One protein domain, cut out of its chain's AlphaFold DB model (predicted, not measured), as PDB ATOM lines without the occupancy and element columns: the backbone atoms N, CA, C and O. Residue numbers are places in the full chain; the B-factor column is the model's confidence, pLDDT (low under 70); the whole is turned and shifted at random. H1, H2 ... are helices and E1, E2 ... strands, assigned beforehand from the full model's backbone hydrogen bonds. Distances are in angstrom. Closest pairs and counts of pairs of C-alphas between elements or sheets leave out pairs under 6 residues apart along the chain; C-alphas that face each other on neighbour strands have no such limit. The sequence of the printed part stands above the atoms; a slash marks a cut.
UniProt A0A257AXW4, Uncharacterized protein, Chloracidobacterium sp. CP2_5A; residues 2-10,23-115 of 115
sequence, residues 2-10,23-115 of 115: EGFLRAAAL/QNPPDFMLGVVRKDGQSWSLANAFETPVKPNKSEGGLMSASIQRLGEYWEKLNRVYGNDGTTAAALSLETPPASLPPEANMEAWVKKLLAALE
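This is residues 2 to 10 and 23 to 115 of the 115 residues of an uncharacterized protein of Chloracidobacterium sp. CP2_5A (UniProt A0A257AXW4). What does the model look like? A ribbon of two antiparallel strands, E1 and E2, runs through the middle, with H4 packed on one face and the longer H3 running along the other, less closely. H1 sits beside H4, and short H2 beside H3. What is printed? There are 102 residues with four named helices and two named strands, in the order H1 E1 H2 H3 E2 H4, of mixed class. The whole is compact, with a radius of gyration of the C-alphas of 14.0 A and spans of 42 by 36 by 20 A.

Where are the strands? E1 is residues 28 to 34, 19.9 A long, from C-alpha 28 at (171.749, 163.611, 223.452); E2 is residues 83 to 89, 19.4 A. Where are the helices? H3 is residues 58 to 78, 30.7 A; H4 is 103 to 114, 16.9 A, ending at (152.670, 154.360, 226.136); H1 is 2 to 10, 12.4 A; H2 is 43 to 46, 5.6 A.

How do the strands pair? E1 and E2 are antiparallel at 170 degrees, with N 31 and O 86 2.9 A apart, within hydrogen-bond range. What is nearest to them? The closest C-alphas of E2 and H4, Ala 86 and Trp 106, are 6.2 A apart; those of E1 and H3, Phe 28 and Ile 64, 7.5 A. Which helices touch? H1 touches H4, at its residues 107 to 111 alone, at a steep tilt of 41 degrees, opposite ways; the closest C-alphas, Glu 2 and Val 107, are 6.8 A apart. H2 touches H3, at its residues 63 to 70 alone; the closest C-alphas, Ala 45 and Leu 67, are 5.4 A apart; H3 and H4 are apart. How are the helix backbones? Every O i to N i+4 pair is within hydrogen-bond range in H1 and H4, and 16 of 17 in H3; H2 is too short for such a pair.

How large is it? The two C-alphas farthest apart, Lys 54 and Glu 115, are 42.2 A apart. Where is it cut? Residues 11 to 22 are not printed, and C-alphas 10 and 23 are 9.3 A apart. Which links are long, and is confidence low anywhere? The links H2 to H3 and E2 to H4 are long, and no printed residue is under 70 in pLDDT.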
ATOM      1  N   GLU A   2     160.776 148.462 226.913       92.12
ATOM      2  CA  GLU A   2     161.954 148.907 227.683       92.12
ATOM      3  C   GLU A   2     163.298 148.435 227.103       92.12
ATOM      4  O   GLU A   2     164.191 149.247 226.871       92.12
ATOM      5  N   GLY A   3     163.426 147.135 226.812       92.69
ATOM      6  CA  GLY A   3     164.657 146.580 226.242       92.69
ATOM      7  C   GLY A   3     165.067 147.243 224.923       92.69
ATOM      8  O   GLY A   3     166.254 147.441 224.690       92.69
ATOM      9  N   PHE A   4     164.100 147.662 224.099       91.12
ATOM     10  CA  PHE A   4     164.368 148.393 222.861       91.12
ATOM     11  C   PHE A   4     164.908 149.802 223.139       91.12
ATOM     12  O   PHE A   4     165.910 150.182 222.546       91.12
ATOM     13  N   LEU A   5     164.309 150.546 224.079       92.06
ATOM     14  CA  LEU A   5     164.788 151.880 224.467       92.06
ATOM     15  C   LEU A   5     166.221 151.830 225.014       92.06
ATOM     16  O   LEU A   5     167.061 152.646 224.638       92.06
ATOM     17  N   ARG A   6     166.524 150.840 225.863       92.25
ATOM     18  CA  ARG A   6     167.875 150.650 226.409       92.25
ATOM     19  C   ARG A   6     168.876 150.236 225.332       92.25
ATOM     20  O   ARG A   6     169.985 150.759 225.308       92.25
ATOM     21  N   ALA A   7     168.487 149.333 224.433       90.94
ATOM     22  CA  ALA A   7     169.335 148.917 223.322       90.94
ATOM     23  C   ALA A   7     169.616 150.078 222.357       90.94
ATOM     24  O   ALA A   7     170.761 150.255 221.964       90.94
ATOM     25  N   ALA A   8     168.623 150.908 222.028       87.88
ATOM     26  CA  ALA A   8     168.811 152.075 221.165       87.88
ATOM     27  C   ALA A   8     169.819 153.086 221.742       87.88
ATOM     28  O   ALA A   8     170.557 153.710 220.987       87.88
ATOM     29  N   ALA A   9     169.874 153.214 223.070       87.12
ATOM     30  CA  ALA A   9     170.813 154.094 223.758       87.12
ATOM     31  C   ALA A   9     172.235 153.517 223.880       87.12
ATOM     32  O   ALA A   9     173.204 154.269 223.850       87.12
ATOM     33  N   LEU A  10     172.367 152.201 224.080       87.00
ATOM     34  CA  LEU A  10     173.628 151.571 224.505       87.00
ATOM     35  C   LEU A  10     174.282 150.680 223.442       87.00
ATOM     36  O   LEU A  10     175.435 150.285 223.607       87.00
ATOM     37  N   GLN A  23     183.607 153.765 221.766       75.81
ATOM     38  CA  GLN A  23     182.634 153.331 222.776       75.81
ATOM     39  C   GLN A  23     182.043 154.516 223.553       75.81
ATOM     40  O   GLN A  23     182.159 154.592 224.775       75.81
ATOM     41  N   ASN A  24     181.416 155.451 222.843       81.00
ATOM     42  CA  ASN A  24     180.848 156.645 223.463       81.00
ATOM     43  C   ASN A  24     179.324 156.498 223.591       81.00
ATOM     44  O   ASN A  24     178.668 156.227 222.580       81.00
ATOM     45  N   PRO A  25     178.747 156.676 224.792       85.69
ATOM     46  CA  PRO A  25     177.310 156.875 224.942       85.69
ATOM     47  C   PRO A  25     176.839 158.118 224.168       85.69
ATOM     48  O   PRO A  25     177.643 159.020 223.931       85.69
ATOM     49  N   PRO A  26     175.553 158.206 223.796       90.94
ATOM     50  CA  PRO A  26     175.018 159.397 223.148       90.94
ATOM     51  C   PRO A  26     175.051 160.622 224.072       90.94
ATOM     52  O   PRO A  26     174.564 160.558 225.200       90.94
ATOM     53  N   ASP A  27     175.521 161.758 223.558       92.62
ATOM     54  CA  ASP A  27     175.463 163.051 224.257       92.62
ATOM     55  C   ASP A  27     174.026 163.571 224.412       92.62
ATOM     56  O   ASP A  27     173.723 164.309 225.351       92.62
ATOM     57  N   PHE A  28     173.144 163.194 223.481       95.38
ATOM     58  CA  PHE A  28     171.749 163.611 223.452       95.38
ATOM     59  C   PHE A  28     170.842 162.506 222.900       95.38
ATOM     60  O   PHE A  28     171.138 161.886 221.878       95.38
ATOM     61  N   MET A  29     169.695 162.305 223.542       95.69
ATOM     62  CA  MET A  29     168.608 161.451 223.073       95.69
ATOM     63  C   MET A  29     167.266 162.141 223.285       95.69
ATOM     64  O   MET A  29     167.016 162.717 224.339       95.69
ATOM     65  N   LEU A  30     166.370 162.013 222.310       96.12
ATOM     66  CA  LEU A  30     164.989 162.472 222.411       96.12
ATOM     67  C   LEU A  30     164.049 161.291 222.195       96.12
ATOM     68  O   LEU A  30     164.073 160.653 221.145       96.12
ATOM     69  N   GLY A  31     163.209 161.024 223.189       95.31
ATOM     70  CA  GLY A  31     162.084 160.110 223.069       95.31
ATOM     71  C   GLY A  31     160.784 160.893 222.977       95.31
ATOM     72  O   GLY A  31     160.576 161.846 223.731       95.31
ATOM     73  N   VAL A  32     159.912 160.485 222.059       95.12
ATOM     74  CA  VAL A  32     158.599 161.100 221.868       95.12
ATOM     75  C   VAL A  32     157.551 160.006 221.744       95.12
ATOM     76  O   VAL A  32     157.683 159.105 220.918       95.12
ATOM     77  N   VAL A  33     156.500 160.108 222.550       94.75
ATOM     78  CA  VAL A  33     155.296 159.284 222.440       94.75
ATOM     79  C   VAL A  33     154.160 160.178 221.980       94.75
ATOM     80  O   VAL A  33     153.911 161.220 222.586       94.75
ATOM     81  N   ARG A  34     153.482 159.783 220.903       93.69
ATOM     82  CA  ARG A  34     152.347 160.516 220.341       93.69
ATOM     83  C   ARG A  34     151.120 159.620 220.301       93.69
ATOM     84  O   ARG A  34     151.180 158.517 219.761       93.69
ATOM     85  N   LYS A  35     150.002 160.102 220.847       92.19
ATOM     86  CA  LYS A  35     148.729 159.357 220.869       92.19
ATOM     87  C   LYS A  35     148.039 159.271 219.507       92.19
ATOM     88  O   LYS A  35     147.212 158.392 219.304       92.19
ATOM     89  N   ASP A  36     148.385 160.159 218.579       89.44
ATOM     90  CA  ASP A  36     147.827 160.188 217.223       89.44
ATOM     91  C   ASP A  36     148.430 159.128 216.280       89.44
ATOM     92  O   ASP A  36     148.007 159.016 215.132       89.44
ATOM     93  N   GLY A  37     149.420 158.356 216.747       84.88
ATOM     94  CA  GLY A  37     150.089 157.308 215.972       84.88
ATOM     95  C   GLY A  37     151.023 157.824 214.873       84.88
ATOM     96  O   GLY A  37     151.623 157.023 214.156       84.88
ATOM     97  N   GLN A  38     151.179 159.143 214.730       87.56
ATOM     98  CA  GLN A  38     152.077 159.720 213.738       87.56
ATOM     99  C   GLN A  38     153.525 159.647 214.223       87.56
ATOM    100  O   GLN A  38     153.820 159.838 215.401       87.56
ATOM    101  N   SER A  39     154.450 159.414 213.296       88.56
ATOM    102  CA  SER A  39     155.888 159.502 213.554       88.56
ATOM    103  C   SER A  39     156.486 160.600 212.687       88.56
ATOM    104  O   SER A  39     156.239 160.665 211.482       88.56
ATOM    105  N   TRP A  40     157.249 161.497 213.306       93.31
ATOM    106  CA  TRP A  40     157.884 162.612 212.613       93.31
ATOM    107  C   TRP A  40     159.393 162.446 212.638       93.31
ATOM    108  O   TRP A  40     160.001 162.297 213.697       93.31
ATOM    109  N   SER A  41     160.004 162.514 211.458       95.56
ATOM    110  CA  SER A  41     161.452 162.636 211.356       95.56
ATOM    111  C   SER A  41     161.865 164.083 211.604       95.56
ATOM    112  O   SER A  41     161.346 165.007 210.975       95.56
ATOM    113  N   LEU A  42     162.843 164.277 212.489       96.75
ATOM    114  CA  LEU A  42     163.459 165.582 212.729       96.75
ATOM    115  C   LEU A  42     164.701 165.823 211.858       96.75
ATOM    116  O   LEU A  42     165.386 166.823 212.045       96.75
ATOM    117  N   ALA A  43     164.989 164.949 210.886       97.88
ATOM    118  CA  ALA A  43     166.177 165.052 210.033       97.88
ATOM    119  C   ALA A  43     166.277 166.394 209.285       97.88
ATOM    120  O   ALA A  43     167.376 166.908 209.094       97.88
ATOM    121  N   ASN A  44     165.141 167.006 208.935       98.00
ATOM    122  CA  ASN A  44     165.104 168.309 208.264       98.00
ATOM    123  C   ASN A  44     165.633 169.460 209.131       98.00
ATOM    124  O   ASN A  44     165.999 170.499 208.586       98.00
ATOM    125  N   ALA A  45     165.754 169.282 210.453       97.75
ATOM    126  CA  ALA A  45     166.500 170.217 211.295       97.75
ATOM    127  C   ALA A  45     167.946 170.394 210.795       97.75
ATOM    128  O   ALA A  45     168.535 171.461 210.965       97.75
ATOM    129  N   PHE A  46     168.497 169.368 210.141       97.94
ATOM    130  CA  PHE A  46     169.870 169.293 209.653       97.94
ATOM    131  C   PHE A  46     169.981 169.320 208.124       97.94
ATOM    132  O   PHE A  46     171.068 169.070 207.609       97.94
ATOM    133  N   GLU A  47     168.894 169.632 207.402       98.00
ATOM    134  CA  GLU A  47     168.912 169.767 205.935       98.00
ATOM    135  C   GLU A  47     170.000 170.758 205.504       98.00
ATOM    136  O   GLU A  47     170.886 170.428 204.719       98.00
ATOM    137  N   THR A  48     170.010 171.932 206.134       97.00
ATOM    138  CA  THR A  48     171.134 172.855 206.060       97.00
ATOM    139  C   THR A  48     172.180 172.426 207.095       97.00
ATOM    140  O   THR A  48     171.859 172.394 208.284       97.00
ATOM    141  N   PRO A  49     173.445 172.146 206.734       97.12
ATOM    142  CA  PRO A  49     174.436 171.642 207.688       97.12
ATOM    143  C   PRO A  49     174.640 172.536 208.923       97.12
ATOM    144  O   PRO A  49     174.618 173.769 208.834       97.12
ATOM    145  N   VAL A  50     174.841 171.925 210.096       96.38
ATOM    146  CA  VAL A  50     175.174 172.642 211.343       96.38
ATOM    147  C   VAL A  50     176.623 173.094 211.310       96.38
ATOM    148  O   VAL A  50     177.531 172.311 211.041       96.38
ATOM    149  N   LYS A  51     176.840 174.385 211.574       94.12
ATOM    150  CA  LYS A  51     178.177 174.960 211.712       94.12
ATOM    151  C   LYS A  51     178.557 174.948 213.195       94.12
ATOM    152  O   LYS A  51     177.738 175.384 214.002       94.12
ATOM    153  N   PRO A  52     179.763 174.485 213.567       91.75
ATOM    154  CA  PRO A  52     180.208 174.533 214.954       91.75
ATOM    155  C   PRO A  52     180.267 175.977 215.452       91.75
ATOM    156  O   PRO A  52     180.868 176.826 214.788       91.75
ATOM    157  N   ASN A  53     179.714 176.240 216.636       87.00
ATOM    158  CA  ASN A  53     179.869 177.527 217.298       87.00
ATOM    159  C   ASN A  53     180.805 177.388 218.503       87.00
ATOM    160  O   ASN A  53     180.421 176.881 219.553       87.00
ATOM    161  N   LYS A  54     182.056 177.841 218.358       79.62
ATOM    162  CA  LYS A  54     183.073 177.701 219.412       79.62
ATOM    163  C   LYS A  54     182.736 178.472 220.691       79.62
ATOM    164  O   LYS A  54     183.205 178.065 221.746       79.62
ATOM    165  N   SER A  55     181.958 179.553 220.615       81.50
ATOM    166  CA  SER A  55     181.540 180.304 221.806       81.50
ATOM    167  C   SER A  55     180.328 179.694 222.512       81.50
ATOM    168  O   SER A  55     180.029 180.098 223.628       81.50
ATOM    169  N   GLU A  56     179.650 178.722 221.896       72.38
ATOM    170  CA  GLU A  56     178.387 178.144 222.385       72.38
ATOM    171  C   GLU A  56     178.451 176.611 222.498       72.38
ATOM    172  O   GLU A  56     177.452 175.941 222.282       72.38
ATOM    173  N   GLY A  57     179.620 176.034 222.801       80.50
ATOM    174  CA  GLY A  57     179.746 174.589 223.078       80.50
ATOM    175  C   GLY A  57     180.010 173.691 221.857       80.50
ATOM    176  O   GLY A  57     180.117 172.473 221.967       80.50
ATOM    177  N   GLY A  58     180.250 174.272 220.679       90.88
ATOM    178  CA  GLY A  58     180.743 173.548 219.506       90.88
ATOM    179  C   GLY A  58     179.633 173.001 218.611       90.88
ATOM    180  O   GLY A  58     178.652 173.686 218.330       90.88
ATOM    181  N   LEU A  59     179.840 171.808 218.043       93.88
ATOM    182  CA  LEU A  59     178.895 171.213 217.091       93.88
ATOM    183  C   LEU A  59     177.695 170.569 217.795       93.88
ATOM    184  O   LEU A  59     176.587 170.647 217.267       93.88
ATOM    185  N   MET A  60     177.907 169.942 218.956       93.19
ATOM    186  CA  MET A  60     176.859 169.209 219.670       93.19
ATOM    187  C   MET A  60     175.765 170.159 220.160       93.19
ATOM    188  O   MET A  60     174.619 170.033 219.729       93.19
ATOM    189  N   SER A  61     176.128 171.181 220.933       92.94
ATOM    190  CA  SER A  61     175.198 172.196 221.444       92.94
ATOM    191  C   SER A  61     174.418 172.882 220.317       92.94
ATOM    192  O   SER A  61     173.192 172.968 220.363       92.94
ATOM    193  N   ALA A  62     175.106 173.275 219.235       94.31
ATOM    194  CA  ALA A  62     174.471 173.870 218.058       94.31
ATOM    195  C   ALA A  62     173.487 172.908 217.363       94.31
ATOM    196  O   ALA A  62     172.472 173.340 216.814       94.31
ATOM    197  N   SER A  63     173.765 171.602 217.390       95.81
ATOM    198  CA  SER A  63     172.887 170.578 216.815       95.81
ATOM    199  C   SER A  63     171.646 170.347 217.678       95.81
ATOM    200  O   SER A  63     170.542 170.279 217.138       95.81
ATOM    201  N   ILE A  64     171.800 170.288 219.006       95.88
ATOM    202  CA  ILE A  64     170.688 170.150 219.961       95.88
ATOM    203  C   ILE A  64     169.757 171.366 219.869       95.88
ATOM    204  O   ILE A  64     168.538 171.207 219.778       95.88
ATOM    205  N   GLN A  65     170.326 172.572 219.807       94.81
ATOM    206  CA  GLN A  65     169.574 173.815 219.645       94.81
ATOM    207  C   GLN A  65     168.733 173.799 218.360       94.81
ATOM    208  O   GLN A  65     167.519 173.999 218.396       94.81
ATOM    209  N   ARG A  66     169.358 173.471 217.224       96.06
ATOM    210  CA  ARG A  66     168.687 173.378 215.920       96.06
ATOM    211  C   ARG A  66     167.543 172.359 215.919       96.06
ATOM    212  O   ARG A  66     166.486 172.610 215.338       96.06
ATOM    213  N   LEU A  67     167.760 171.205 216.550       97.38
ATOM    214  CA  LEU A  67     166.750 170.160 216.691       97.38
ATOM    215  C   LEU A  67     165.539 170.668 217.487       97.38
ATOM    216  O   LEU A  67     164.406 170.479 217.046       97.38
ATOM    217  N   GLY A  68     165.777 171.343 218.618       96.75
ATOM    218  CA  GLY A  68     164.727 171.943 219.446       96.75
ATOM    219  C   GLY A  68     163.933 173.021 218.713       96.75
ATOM    220  O   GLY A  68     162.706 172.999 218.720       96.75
ATOM    221  N   GLU A  69     164.604 173.905 217.975       97.00
ATOM    222  CA  GLU A  69     163.936 174.924 217.155       97.00
ATOM    223  C   GLU A  69     163.049 174.310 216.065       97.00
ATOM    224  O   GLU A  69     161.952 174.802 215.783       97.00
ATOM    225  N   TYR A  70     163.511 173.238 215.417       97.94
ATOM    226  CA  TYR A  70     162.707 172.529 214.424       97.94
ATOM    227  C   TYR A  70     161.511 171.818 215.071       97.94
ATOM    228  O   TYR A  70     160.396 171.890 214.552       97.94
ATOM    229  N   TRP A  71     161.720 171.201 216.234       97.12
ATOM    230  CA  TRP A  71     160.663 170.589 217.035       97.12
ATOM    231  C   TRP A  71     159.573 171.595 217.428       97.12
ATOM    232  O   TRP A  71     158.385 171.324 217.250       97.12
ATOM    233  N   GLU A  72     159.950 172.796 217.867       96.81
ATOM    234  CA  GLU A  72     159.003 173.880 218.155       96.81
ATOM    235  C   GLU A  72     158.201 174.301 216.927       96.81
ATOM    236  O   GLU A  72     156.994 174.526 217.027       96.81
ATOM    237  N   LYS A  73     158.852 174.413 215.763       97.06
ATOM    238  CA  LYS A  73     158.172 174.748 214.503       97.06
ATOM    239  C   LYS A  73     157.132 173.690 214.144       97.06
ATOM    240  O   LYS A  73     156.013 174.055 213.793       97.06
ATOM    241  N   LEU A  74     157.471 172.405 214.277       96.00
ATOM    242  CA  LEU A  74     156.527 171.314 214.028       96.00
ATOM    243  C   LEU A  74     155.341 171.364 214.990       96.00
ATOM    244  O   LEU A  74     154.200 171.389 214.536       96.00
ATOM    245  N   ASN A  75     155.597 171.459 216.295       95.00
ATOM    246  CA  ASN A  75     154.534 171.525 217.301       95.00
ATOM    247  C   ASN A  75     153.620 172.737 217.106       95.00
ATOM    248  O   ASN A  75     152.417 172.644 217.324       95.00
ATOM    249  N   ARG A  76     154.172 173.874 216.669       96.12
ATOM    250  CA  ARG A  76     153.395 175.087 216.397       96.12
ATOM    251  C   ARG A  76     152.442 174.927 215.214       96.12
ATOM    252  O   ARG A  76     151.350 175.477 215.255       96.12
ATOM    253  N   VAL A  77     152.866 174.235 214.157       96.44
ATOM    254  CA  VAL A  77     152.084 174.097 212.915       96.44
ATOM    255  C   VAL A  77     151.106 172.927 212.987       96.44
ATOM    256  O   VAL A  77     149.972 173.051 212.538       96.44
ATOM    257  N   TYR A  78     151.540 171.801 213.551       93.69
ATOM    258  CA  TYR A  78     150.796 170.541 213.529       93.69
ATOM    259  C   TYR A  78     150.186 170.163 214.886       93.69
ATOM    260  O   TYR A  78     149.481 169.160 214.974       93.69
ATOM    261  N   GLY A  79     150.441 170.949 215.934       91.62
ATOM    262  CA  GLY A  79     149.985 170.668 217.292       91.62
ATOM    263  C   GLY A  79     150.817 169.599 218.008       91.62
ATOM    264  O   GLY A  79     151.575 168.831 217.406       91.62
ATOM    265  N   ASN A  80     150.677 169.549 219.330       91.50
ATOM    266  CA  ASN A  80     151.352 168.584 220.201       91.50
ATOM    267  C   ASN A  80     150.401 167.940 221.225       91.50
ATOM    268  O   ASN A  80     150.853 167.387 222.229       91.50
ATOM    269  N   ASP A  81     149.094 167.975 220.965       91.06
ATOM    270  CA  ASP A  81     148.096 167.368 221.840       91.06
ATOM    271  C   ASP A  81     148.361 165.867 222.005       91.06
ATOM    272  O   ASP A  81     148.597 165.135 221.041       91.06
ATOM    273  N   GLY A  82     148.377 165.400 223.255       90.25
ATOM    274  CA  GLY A  82     148.686 164.004 223.565       90.25
ATOM    275  C   GLY A  82     150.119 163.580 223.214       90.25
ATOM    276  O   GLY A  82     150.361 162.388 223.026       90.25
ATOM    277  N   THR A  83     151.056 164.526 223.110       94.19
ATOM    278  CA  THR A  83     152.481 164.246 222.903       94.19
ATOM    279  C   THR A  83     153.252 164.336 224.216       94.19
ATOM    280  O   THR A  83     153.253 165.375 224.873       94.19
ATOM    281  N   THR A  84     153.980 163.278 224.559       94.69
ATOM    282  CA  THR A  84     154.955 163.278 225.656       94.69
ATOM    283  C   THR A  84     156.359 163.242 225.075       94.69
ATOM    284  O   THR A  84     156.719 162.288 224.390       94.69
ATOM    285  N   ALA A  85     157.164 164.262 225.374       94.62
ATOM    286  CA  ALA A  85     158.580 164.315 225.021       94.62
ATOM    287  C   ALA A  85     159.465 164.198 226.272       94.62
ATOM    288  O   ALA A  85     159.138 164.727 227.343       94.62
ATOM    289  N   ALA A  86     160.591 163.504 226.126       95.62
ATOM    290  CA  ALA A  86     161.608 163.344 227.156       95.62
ATOM    291  C   ALA A  86     162.996 163.381 226.510       95.62
ATOM    292  O   ALA A  86     163.285 162.577 225.616       95.62
ATOM    293  N   ALA A  87     163.850 164.298 226.957       97.00
ATOM    294  CA  ALA A  87     165.235 164.378 226.513       97.00
ATOM    295  C   ALA A  87     166.178 163.769 227.560       97.00
ATOM    296  O   ALA A  87     165.964 163.931 228.755       97.00
ATOM    297  N   LEU A  88     167.238 163.097 227.124       95.75
ATOM    298  CA  LEU A  88     168.416 162.810 227.941       95.75
ATOM    299  C   LEU A  88     169.581 163.555 227.304       95.75
ATOM    300  O   LEU A  88     169.789 163.425 226.103       95.75
ATOM    301  N   SER A  89     170.300 164.362 228.074       94.38
ATOM    302  CA  SER A  89     171.314 165.263 227.531       94.38
ATOM    303  C   SER A  89     172.454 165.446 228.524       94.38
ATOM    304  O   SER A  89     172.200 165.586 229.721       94.38
ATOM    305  N   LEU A  90     173.695 165.457 228.034       91.56
ATOM    306  CA  LEU A  90     174.874 165.816 228.834       91.56
ATOM    307  C   LEU A  90     175.010 167.333 229.022       91.56
ATOM    308  O   LEU A  90     175.644 167.791 229.971       91.56
ATOM    309  N   GLU A  91     174.389 168.109 228.137       87.94
ATOM    310  CA  GLU A  91     174.327 169.570 228.194       87.94
ATOM    311  C   GLU A  91     172.894 170.041 228.455       87.94
ATOM    312  O   GLU A  91     171.951 169.255 228.397       87.94
ATOM    313  N   THR A  92     172.695 171.332 228.726       88.19
ATOM    314  CA  THR A  92     171.339 171.874 228.903       88.19
ATOM    315  C   THR A  92     170.649 171.999 227.538       88.19
ATOM    316  O   THR A  92     171.095 172.811 226.726       88.19
ATOM    317  N   PRO A  93     169.581 171.227 227.254       90.75
ATOM    318  CA  PRO A  93     168.847 171.367 226.003       90.75
ATOM    319  C   PRO A  93     167.957 172.624 226.022       90.75
ATOM    320  O   PRO A  93     167.682 173.176 227.094       90.75
ATOM    321  N   PRO A  94     167.458 173.081 224.859       91.38
ATOM    322  CA  PRO A  94     166.478 174.158 224.805       91.38
ATOM    323  C   PRO A  94     165.194 173.781 225.555       91.38
ATOM    324  O   PRO A  94     164.830 172.611 225.657       91.38
ATOM    325  N   ALA A  95     164.465 174.792 226.030       89.56
ATOM    326  CA  ALA A  95     163.273 174.611 226.865       89.56
ATOM    327  C   ALA A  95     162.159 173.763 226.217       89.56
ATOM    328  O   ALA A  95     161.347 173.169 226.924       89.56
ATOM    329  N   SER A  96     162.119 173.671 224.888       90.06
ATOM    330  CA  SER A  96     161.182 172.813 224.155       90.06
ATOM    331  C   SER A  96     161.452 171.315 224.273       90.06
ATOM    332  O   SER A  96     160.594 170.511 223.899       90.06
ATOM    333  N   LEU A  97     162.618 170.931 224.791       92.12
ATOM    334  CA  LEU A  97     163.064 169.554 224.955       92.12
ATOM    335  C   LEU A  97     163.338 169.298 226.446       92.12
ATOM    336  O   LEU A  97     164.483 169.404 226.881       92.12
ATOM    337  N   PRO A  98     162.306 168.986 227.252       89.81
ATOM    338  CA  PRO A  98     162.452 168.879 228.701       89.81
ATOM    339  C   PRO A  98     163.416 167.734 229.070       89.81
ATOM    340  O   PRO A  98     163.139 166.581 228.708       89.81
ATOM    341  N   PRO A  99     164.533 168.026 229.766       95.00
ATOM    342  CA  PRO A  99     165.517 167.019 230.134       95.00
ATOM    343  C   PRO A  99     165.056 166.180 231.325       95.00
ATOM    344  O   PRO A  99     164.483 166.685 232.289       95.00
ATOM    345  N   GLU A 100     165.382 164.898 231.274       96.56
ATOM    346  CA  GLU A 100     165.262 163.951 232.373       96.56
ATOM    347  C   GLU A 100     166.590 163.829 233.116       96.56
ATOM    348  O   GLU A 100     167.666 163.948 232.530       96.56
ATOM    349  N   ALA A 101     166.517 163.551 234.418       94.06
ATOM    350  CA  ALA A 101     167.698 163.524 235.280       94.06
ATOM    351  C   ALA A 101     168.697 162.412 234.915       94.06
ATOM    352  O   ALA A 101     169.895 162.555 235.142       94.06
ATOM    353  N   ASN A 102     168.204 161.277 234.411       94.81
ATOM    354  CA  ASN A 102     169.017 160.126 234.041       94.81
ATOM    355  C   ASN A 102     168.253 159.169 233.109       94.81
ATOM    356  O   ASN A 102     167.062 159.336 232.835       94.81
ATOM    357  N   MET A 103     168.956 158.134 232.645       94.19
ATOM    358  CA  MET A 103     168.419 157.122 231.737       94.19
ATOM    359  C   MET A 103     167.200 156.379 232.307       94.19
ATOM    360  O   MET A 103     166.281 156.065 231.554       94.19
ATOM    361  N   GLU A 104     167.152 156.104 233.614       95.81
ATOM    362  CA  GLU A 104     166.010 155.406 234.222       95.81
ATOM    363  C   GLU A 104     164.754 156.278 234.243       95.81
ATOM    364  O   GLU A 104     163.678 155.807 233.875       95.81
ATOM    365  N   ALA A 105     164.892 157.555 234.610       96.56
ATOM    366  CA  ALA A 105     163.803 158.526 234.556       96.56
ATOM    367  C   ALA A 105     163.274 158.686 233.122       96.56
ATOM    368  O   ALA A 105     162.063 158.642 232.899       96.56
ATOM    369  N   TRP A 106     164.185 158.761 232.148       96.75
ATOM    370  CA  TRP A 106     163.855 158.837 230.728       96.75
ATOM    371  C   TRP A 106     163.068 157.622 230.231       96.75
ATOM    372  O   TRP A 106     161.991 157.778 229.653       96.75
ATOM    373  N   VAL A 107     163.540 156.406 230.524       96.38
ATOM    374  CA  VAL A 107     162.826 155.168 230.178       96.38
ATOM    375  C   VAL A 107     161.452 155.132 230.847       96.38
ATOM    376  O   VAL A 107     160.449 154.901 230.172       96.38
ATOM    377  N   LYS A 108     161.386 155.394 232.158       96.38
ATOM    378  CA  LYS A 108     160.138 155.344 232.927       96.38
ATOM    379  C   LYS A 108     159.090 156.305 232.371       96.38
ATOM    380  O   LYS A 108     157.934 155.915 232.224       96.38
ATOM    381  N   LYS A 109     159.483 157.536 232.033       96.50
ATOM    382  CA  LYS A 109     158.572 158.542 231.480       96.50
ATOM    383  C   LYS A 109     157.997 158.124 230.129       96.50
ATOM    384  O   LYS A 109     156.807 158.309 229.898       96.50
ATOM    385  N   LEU A 110     158.819 157.550 229.249       95.56
ATOM    386  CA  LEU A 110     158.357 157.091 227.938       95.56
ATOM    387  C   LEU A 110     157.441 155.874 228.044       95.56
ATOM    388  O   LEU A 110     156.434 155.822 227.348       95.56
ATOM    389  N   LEU A 111     157.753 154.918 228.922       95.94
ATOM    390  CA  LEU A 111     156.894 153.753 229.143       95.94
ATOM    391  C   LEU A 111     155.537 154.159 229.721       95.94
ATOM    392  O   LEU A 111     154.518 153.742 229.188       95.94
ATOM    393  N   ALA A 112     155.520 155.042 230.720       95.50
ATOM    394  CA  ALA A 112     154.281 155.547 231.308       95.50
ATOM    395  C   ALA A 112     153.408 156.334 230.313       95.50
ATOM    396  O   ALA A 112     152.209 156.464 230.519       95.50
ATOM    397  N   ALA A 113     153.995 156.889 229.249       93.81
ATOM    398  CA  ALA A 113     153.246 157.583 228.204       93.81
ATOM    399  C   ALA A 113     152.669 156.643 227.128       93.81
ATOM    400  O   ALA A 113     151.843 157.092 226.332       93.81
ATOM    401  N   LEU A 114     153.138 155.391 227.069       88.94
ATOM    402  CA  LEU A 114     152.670 154.360 226.136       88.94
ATOM    403  C   LEU A 114     151.507 153.526 226.693       88.94
ATOM    404  O   LEU A 114     150.817 152.883 225.901       88.94
ATOM    405  N   GLU A 115     151.342 153.504 228.017       79.75
ATOM    406  CA  GLU A 115     150.228 152.868 228.738       79.75
ATOM    407  C   GLU A 115     148.956 153.730 228.695       79.75
ATOM    408  O   GLU A 115     147.865 153.136 228.534       79.75
TER     409      GLU A 115